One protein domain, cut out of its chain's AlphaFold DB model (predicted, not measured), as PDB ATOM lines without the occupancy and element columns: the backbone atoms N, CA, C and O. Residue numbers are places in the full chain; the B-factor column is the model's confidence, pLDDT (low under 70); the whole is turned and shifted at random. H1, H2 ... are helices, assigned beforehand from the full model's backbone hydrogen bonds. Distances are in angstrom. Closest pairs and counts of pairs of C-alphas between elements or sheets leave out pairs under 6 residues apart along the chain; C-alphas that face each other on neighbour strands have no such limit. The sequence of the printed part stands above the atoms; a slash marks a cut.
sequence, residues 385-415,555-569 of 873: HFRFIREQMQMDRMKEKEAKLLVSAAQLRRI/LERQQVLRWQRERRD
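What this domain is: This is residues 385 to 415 and 555 to 569 of the 873 residues of the protein "Pyruvate, phosphate dikinase" of Microgenomates group bacterium GW2011_GWB1_40_9 (UniProt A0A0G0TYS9). Two pairs of helices sit face to face as two small layers, one crossed over the other: the hairpin of H1 and H2 makes one layer, and H3 side by side with H4, the longest helix, makes the other. Within each pair the helices run opposite ways, while between the layers the contacts are few, and H3 stands about perpendicular to H1, as H4 does to H2. The printed part has 46 residues with four named helices, H1, H2, H3 and H4 in that order along the chain, and no named strand; its class is all helix. It is compact, with a radius of gyration of the C-alphas of 9.9 A, and its C-alphas span 26 by 18 by 17 A.

Where its parts are: H1 is residues 385 to 394, 14.3 A from first to last C-alpha, and begins at C-alpha 385 at (207.019, 249.305, 182.787). After a tight link of 5 residues comes H2, residues 400 to 406, with 10.1 A between its end C-alphas. A tight link of 2 residues leads to H3, residues 409 to 415, also 10.1 A long, which ends at C-alpha 415 at (210.974, 241.050, 187.317). Beyond the cut, H4 holds residues 555 to 569, 21.0 A long, and ends at C-alpha 569 at (222.131, 235.329, 172.433).

How they stand to each other: H1 and H2 form a helical hairpin and touch, closest at the C-alphas of Ile 389 and Ala 403, 6.1 A apart. They run opposite ways at a shallow tilt of 24 degrees. H2 and H3 follow each other in the chain but are apart. H3 and H4 touch, with the C-alphas of Leu 412 and Val 560 closest at 6.3 A, and run opposite ways at a shallow tilt of 26 degrees. H1 and H3 are close but not clearly touching, about perpendicular at 85 degrees; their closest C-alphas, those of Phe 386 and Gln 411, are 7.9 A apart. H2 and H4 are also close but not clearly touching, about perpendicular at 77 degrees; their closest C-alphas, those of Lys 404 and Trp 563, are 7.2 A apart. H1 and H4 are near each other, with 5 pairs of C-alphas within 10 A. In H1, H3 and H4 every O i to N i+4 pair is within hydrogen-bond range; in H2 1 of 3 is, beside 3 of 4 O i to N i+3 pairs.

The domain as a whole: The two C-alphas farthest apart, those of Met 395 and Asp 569, are 28.1 A apart. Residues 416 to 554 are not printed, and C-alphas 415 and 555 stand 13.3 A apart across this cut. Of the links that are printed whole, H1 to H2 and H2 to H3, both are tight. The mean pLDDT of the printed part is 88.3, and no printed residue is under 70.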
ATOM      1  N   HIS A 385     206.483 248.957 184.096       93.62
ATOM      2  CA  HIS A 385     207.019 249.305 182.787       93.62
ATOM      3  C   HIS A 385     206.887 248.147 181.796       93.62
ATOM      4  O   HIS A 385     206.426 248.344 180.675       93.62
ATOM      5  N   PHE A 386     207.236 246.921 182.198       93.69
ATOM      6  CA  PHE A 386     207.079 245.749 181.335       93.69
ATOM      7  C   PHE A 386     205.614 245.511 180.943       93.69
ATOM      8  O   PHE A 386     205.325 245.273 179.768       93.69
ATOM      9  N   ARG A 387     204.688 245.611 181.904       94.19
ATOM     10  CA  ARG A 387     203.245 245.470 181.659       94.19
ATOM     11  C   ARG A 387     202.692 246.583 180.772       94.19
ATOM     12  O   ARG A 387     201.956 246.279 179.838       94.19
ATOM     13  N   PHE A 388     203.118 247.826 180.987       94.25
ATOM     14  CA  PHE A 388     202.813 248.956 180.110       94.25
ATOM     15  C   PHE A 388     203.231 248.673 178.664       94.25
ATOM     16  O   PHE A 388     202.407 248.742 177.755       94.25
ATOM     17  N   ILE A 389     204.488 248.278 178.441       94.56
ATOM     18  CA  ILE A 389     205.000 247.960 177.103       94.56
ATOM     19  C   ILE A 389     204.221 246.805 176.462       94.56
ATOM     20  O   ILE A 389     203.896 246.852 175.276       94.56
ATOM     21  N   ARG A 390     203.887 245.772 177.240       93.50
ATOM     22  CA  ARG A 390     203.076 244.647 176.766       93.50
ATOM     23  C   ARG A 390     201.662 245.080 176.374       93.50
ATOM     24  O   ARG A 390     201.175 244.621 175.346       93.50
ATOM     25  N   GLU A 391     201.026 245.962 177.138       91.94
ATOM     26  CA  GLU A 391     199.719 246.532 176.797       91.94
ATOM     27  C   GLU A 391     199.793 247.342 175.492       91.94
ATOM     28  O   GLU A 391     198.961 247.149 174.608       91.94
ATOM     29  N   GLN A 392     200.840 248.157 175.300       91.75
ATOM     30  CA  GLN A 392     201.040 248.883 174.036       91.75
ATOM     31  C   GLN A 392     201.203 247.935 172.837       91.75
ATOM     32  O   GLN A 392     200.753 248.252 171.736       91.75
ATOM     33  N   MET A 393     201.811 246.760 173.040       92.88
ATOM     34  CA  MET A 393     201.875 245.722 172.007       92.88
ATOM     35  C   MET A 393     200.520 245.068 171.734       92.88
ATOM     36  O   MET A 393     200.214 244.777 170.585       92.88
ATOM     37  N   GLN A 394     199.718 244.816 172.770       91.38
ATOM     38  CA  GLN A 394     198.384 244.220 172.633       91.38
ATOM     39  C   GLN A 394     197.393 245.160 171.939       91.38
ATOM     40  O   GLN A 394     196.465 244.691 171.291       91.38
ATOM     41  N   MET A 395     197.605 246.472 172.057       89.25
ATOM     42  CA  MET A 395     196.831 247.507 171.366       89.25
ATOM     43  C   MET A 395     197.353 247.819 169.949       89.25
ATOM     44  O   MET A 395     196.964 248.834 169.380       89.25
ATOM     45  N   ASP A 396     198.283 247.020 169.406       90.19
ATOM     46  CA  ASP A 396     198.940 247.228 168.103       90.19
ATOM     47  C   ASP A 396     199.623 248.604 167.923       90.19
ATOM     48  O   ASP A 396     199.997 248.999 166.817       90.19
ATOM     49  N   ARG A 397     199.870 249.328 169.024       87.69
ATOM     50  CA  ARG A 397     200.579 250.622 169.030       87.69
ATOM     51  C   ARG A 397     202.092 250.458 168.927       87.69
ATOM     52  O   ARG A 397     202.798 251.411 168.610       87.69
ATOM     53  N   MET A 398     202.598 249.262 169.222       89.19
ATOM     54  CA  MET A 398     204.025 248.965 169.261       89.19
ATOM     55  C   MET A 398     204.306 247.528 168.840       89.19
ATOM     56  O   MET A 398     203.681 246.586 169.321       89.19
ATOM     57  N   LYS A 399     205.314 247.318 167.990       89.06
ATOM     58  CA  LYS A 399     205.727 245.957 167.619       89.06
ATOM     59  C   LYS A 399     206.642 245.360 168.683       89.06
ATOM     60  O   LYS A 399     207.446 246.060 169.292       89.06
ATOM     61  N   GLU A 400     206.642 244.033 168.827       88.50
ATOM     62  CA  GLU A 400     207.513 243.345 169.798       88.50
ATOM     63  C   GLU A 400     209.002 243.713 169.648       88.50
ATOM     64  O   GLU A 400     209.744 243.821 170.623       88.50
ATOM     65  N   LYS A 401     209.449 243.916 168.405       82.62
ATOM     66  CA  LYS A 401     210.827 244.318 168.102       82.62
ATOM     67  C   LYS A 401     211.184 245.690 168.689       82.62
ATOM     68  O   LYS A 401     212.334 245.894 169.056       82.62
ATOM     69  N   GLU A 402     210.221 246.605 168.767       82.88
ATOM     70  CA  GLU A 402     210.385 247.943 169.350       82.88
ATOM     71  C   GLU A 402     210.284 247.873 170.877       82.88
ATOM     72  O   GLU A 402     211.138 248.413 171.574       82.88
ATOM     73  N   ALA A 403     209.327 247.101 171.395       87.56
ATOM     74  CA  ALA A 403     209.137 246.852 172.823       87.56
ATOM     75  C   ALA A 403     210.400 246.331 173.531       87.56
ATOM     76  O   ALA A 403     210.744 246.769 174.629       87.56
ATOM     77  N   LYS A 404     211.141 245.435 172.869       85.94
ATOM     78  CA  LYS A 404     212.418 244.894 173.364       85.94
ATOM     79  C   LYS A 404     213.472 245.972 173.641       85.94
ATOM     80  O   LYS A 404     214.336 245.760 174.488       85.94
ATOM     81  N   LEU A 405     213.413 247.112 172.956       80.56
ATOM     82  CA  LEU A 405     214.351 248.222 173.154       80.56
ATOM     83  C   LEU A 405     214.027 249.042 174.396       80.56
ATOM     84  O   LEU A 405     214.930 249.627 174.984       80.56
ATOM     85  N   LEU A 406     212.754 249.068 174.784       85.31
ATOM     86  CA  LEU A 406     212.276 249.870 175.899       85.31
ATOM     87  C   LEU A 406     212.469 249.140 177.230       85.31
ATOM     88  O   LEU A 406     212.795 249.775 178.222       85.31
ATOM     89  N   VAL A 407     212.378 247.807 177.258       87.44
ATOM     90  CA  VAL A 407     212.593 247.033 178.492       87.44
ATOM     91  C   VAL A 407     214.056 246.616 178.635       87.44
ATOM     92  O   VAL A 407     214.608 245.883 177.809       87.44
ATOM     93  N   SER A 408     214.716 247.044 179.710       81.69
ATOM     94  CA  SER A 408     216.152 246.812 179.893       81.69
ATOM     95  C   SER A 408     216.506 245.464 180.513       81.69
ATOM     96  O   SER A 408     215.675 244.749 181.068       81.69
ATOM     97  N   ALA A 409     217.782 245.081 180.413       79.44
ATOM     98  CA  ALA A 409     218.259 243.818 180.971       79.44
ATOM     99  C   ALA A 409     218.159 243.804 182.503       79.44
ATOM    100  O   ALA A 409     217.891 242.756 183.088       79.44
ATOM    101  N   ALA A 410     218.374 244.962 183.137       81.06
ATOM    102  CA  ALA A 410     218.207 245.134 184.573       81.06
ATOM    103  C   ALA A 410     216.745 244.906 184.974       81.06
ATOM    104  O   ALA A 410     216.496 244.053 185.822       81.06
ATOM    105  N   GLN A 411     215.801 245.539 184.267       86.75
ATOM    106  CA  GLN A 411     214.367 245.340 184.483       86.75
ATOM    107  C   GLN A 411     213.975 243.869 184.310       86.75
ATOM    108  O   GLN A 411     213.405 243.271 185.214       86.75
ATOM    109  N   LEU A 412     214.369 243.215 183.211       88.62
ATOM    110  CA  LEU A 412     214.056 241.793 183.006       88.62
ATOM    111  C   LEU A 412     214.596 240.902 184.133       88.62
ATOM    112  O   LEU A 412     213.923 239.954 184.531       88.62
ATOM    113  N   ARG A 413     215.817 241.161 184.627       85.31
ATOM    114  CA  ARG A 413     216.396 240.413 185.757       85.31
ATOM    115  C   ARG A 413     215.633 240.663 187.053       85.31
ATOM    116  O   ARG A 413     215.462 239.727 187.827       85.31
ATOM    117  N   ARG A 414     215.188 241.900 187.272       86.12
ATOM    118  CA  ARG A 414     214.426 242.304 188.452       86.12
ATOM    119  C   ARG A 414     213.073 241.597 188.508       86.12
ATOM    120  O   ARG A 414     212.750 241.002 189.525       86.12
ATOM    121  N   ILE A 415     212.339 241.593 187.399       87.69
ATOM    122  CA  ILE A 415     210.974 241.050 187.317       87.69
ATOM    123  C   ILE A 415     210.967 239.509 187.385       87.69
ATOM    124  O   ILE A 415     210.033 238.922 187.920       87.69
ATOM    125  N   LEU A 555     202.151 233.537 180.999       90.81
ATOM    126  CA  LEU A 555     202.482 234.156 179.710       90.81
ATOM    127  C   LEU A 555     203.542 235.255 179.851       90.81
ATOM    128  O   LEU A 555     204.457 235.333 179.035       90.81
ATOM    129  N   GLU A 556     203.424 236.125 180.857       92.75
ATOM    130  CA  GLU A 556     204.428 237.168 181.120       92.75
ATOM    131  C   GLU A 556     205.795 236.550 181.413       92.75
ATOM    132  O   GLU A 556     206.796 236.946 180.815       92.75
ATOM    133  N   ARG A 557     205.838 235.513 182.253       91.50
ATOM    134  CA  ARG A 557     207.071 234.794 182.589       91.50
ATOM    135  C   ARG A 557     207.725 234.173 181.356       91.50
ATOM    136  O   ARG A 557     208.933 234.322 181.169       91.50
ATOM    137  N   GLN A 558     206.953 233.517 180.487       92.12
ATOM    138  CA  GLN A 558     207.469 232.967 179.228       92.12
ATOM    139  C   GLN A 558     208.055 234.057 178.323       92.12
ATOM    140  O   GLN A 558     209.133 233.870 177.753       92.12
ATOM    141  N   GLN A 559     207.386 235.206 178.227       93.25
ATOM    142  CA  GLN A 559     207.847 236.339 177.430       93.25
ATOM    143  C   GLN A 559     209.145 236.940 177.985       93.25
ATOM    144  O   GLN A 559     210.100 237.112 177.228       93.25
ATOM    145  N   VAL A 560     209.230 237.178 179.299       92.12
ATOM    146  CA  VAL A 560     210.448 237.672 179.967       92.12
ATOM    147  C   VAL A 560     211.612 236.702 179.756       92.12
ATOM    148  O   VAL A 560     212.696 237.124 179.348       92.12
ATOM    149  N   LEU A 561     211.400 235.396 179.953       91.81
ATOM    150  CA  LEU A 561     212.430 234.374 179.731       91.81
ATOM    151  C   LEU A 561     212.872 234.299 178.264       91.81
ATOM    152  O   LEU A 561     214.063 234.127 177.988       91.81
ATOM    153  N   ARG A 562     211.939 234.452 177.315       92.44
ATOM    154  CA  ARG A 562     212.252 234.537 175.883       92.44
ATOM    155  C   ARG A 562     213.120 235.757 175.593       92.44
ATOM    156  O   ARG A 562     214.177 235.605 174.988       92.44
ATOM    157  N   TRP A 563     212.733 236.939 176.069       91.38
ATOM    158  CA  TRP A 563     213.489 238.175 175.854       91.38
ATOM    159  C   TRP A 563     214.870 238.131 176.510       91.38
ATOM    160  O   TRP A 563     215.845 238.565 175.902       91.38
ATOM    161  N   GLN A 564     215.000 237.540 177.701       87.50
ATOM    162  CA  GLN A 564     216.304 237.310 178.331       87.50
ATOM    163  C   GLN A 564     217.188 236.368 177.511       87.50
ATOM    164  O   GLN A 564     218.383 236.627 177.359       87.50
ATOM    165  N   ARG A 565     216.618 235.280 176.977       86.62
ATOM    166  CA  ARG A 565     217.343 234.336 176.120       86.62
ATOM    167  C   ARG A 565     217.831 235.021 174.849       86.62
ATOM    168  O   ARG A 565     219.018 234.958 174.558       86.62
ATOM    169  N   GLU A 566     216.942 235.713 174.146       85.12
ATOM    170  CA  GLU A 566     217.282 236.450 172.928       85.12
ATOM    171  C   GLU A 566     218.340 237.526 173.185       85.12
ATOM    172  O   GLU A 566     219.286 237.646 172.413       85.12
ATOM    173  N   ARG A 567     218.234 238.266 174.294       82.75
ATOM    174  CA  ARG A 567     219.220 239.291 174.659       82.75
ATOM    175  C   ARG A 567     220.563 238.696 175.048       82.75
ATOM    176  O   ARG A 567     221.591 239.287 174.760       82.75
ATOM    177  N   ARG A 568     220.588 237.530 175.691       78.19
ATOM    178  CA  ARG A 568     221.838 236.807 175.951       78.19
ATOM    179  C   ARG A 568     222.475 236.324 174.648       78.19
ATOM    180  O   ARG A 568     223.696 236.336 174.533       78.19
ATOM    181  N   ASP A 569     221.658 235.882 173.698       77.75
ATOM    182  CA  ASP A 569     222.131 235.329 172.433       77.75
ATOM    183  C   ASP A 569     222.608 236.442 171.470       77.75
ATOM    184  O   ASP A 569     223.628 236.267 170.805       77.75
TER     185      ASP A 569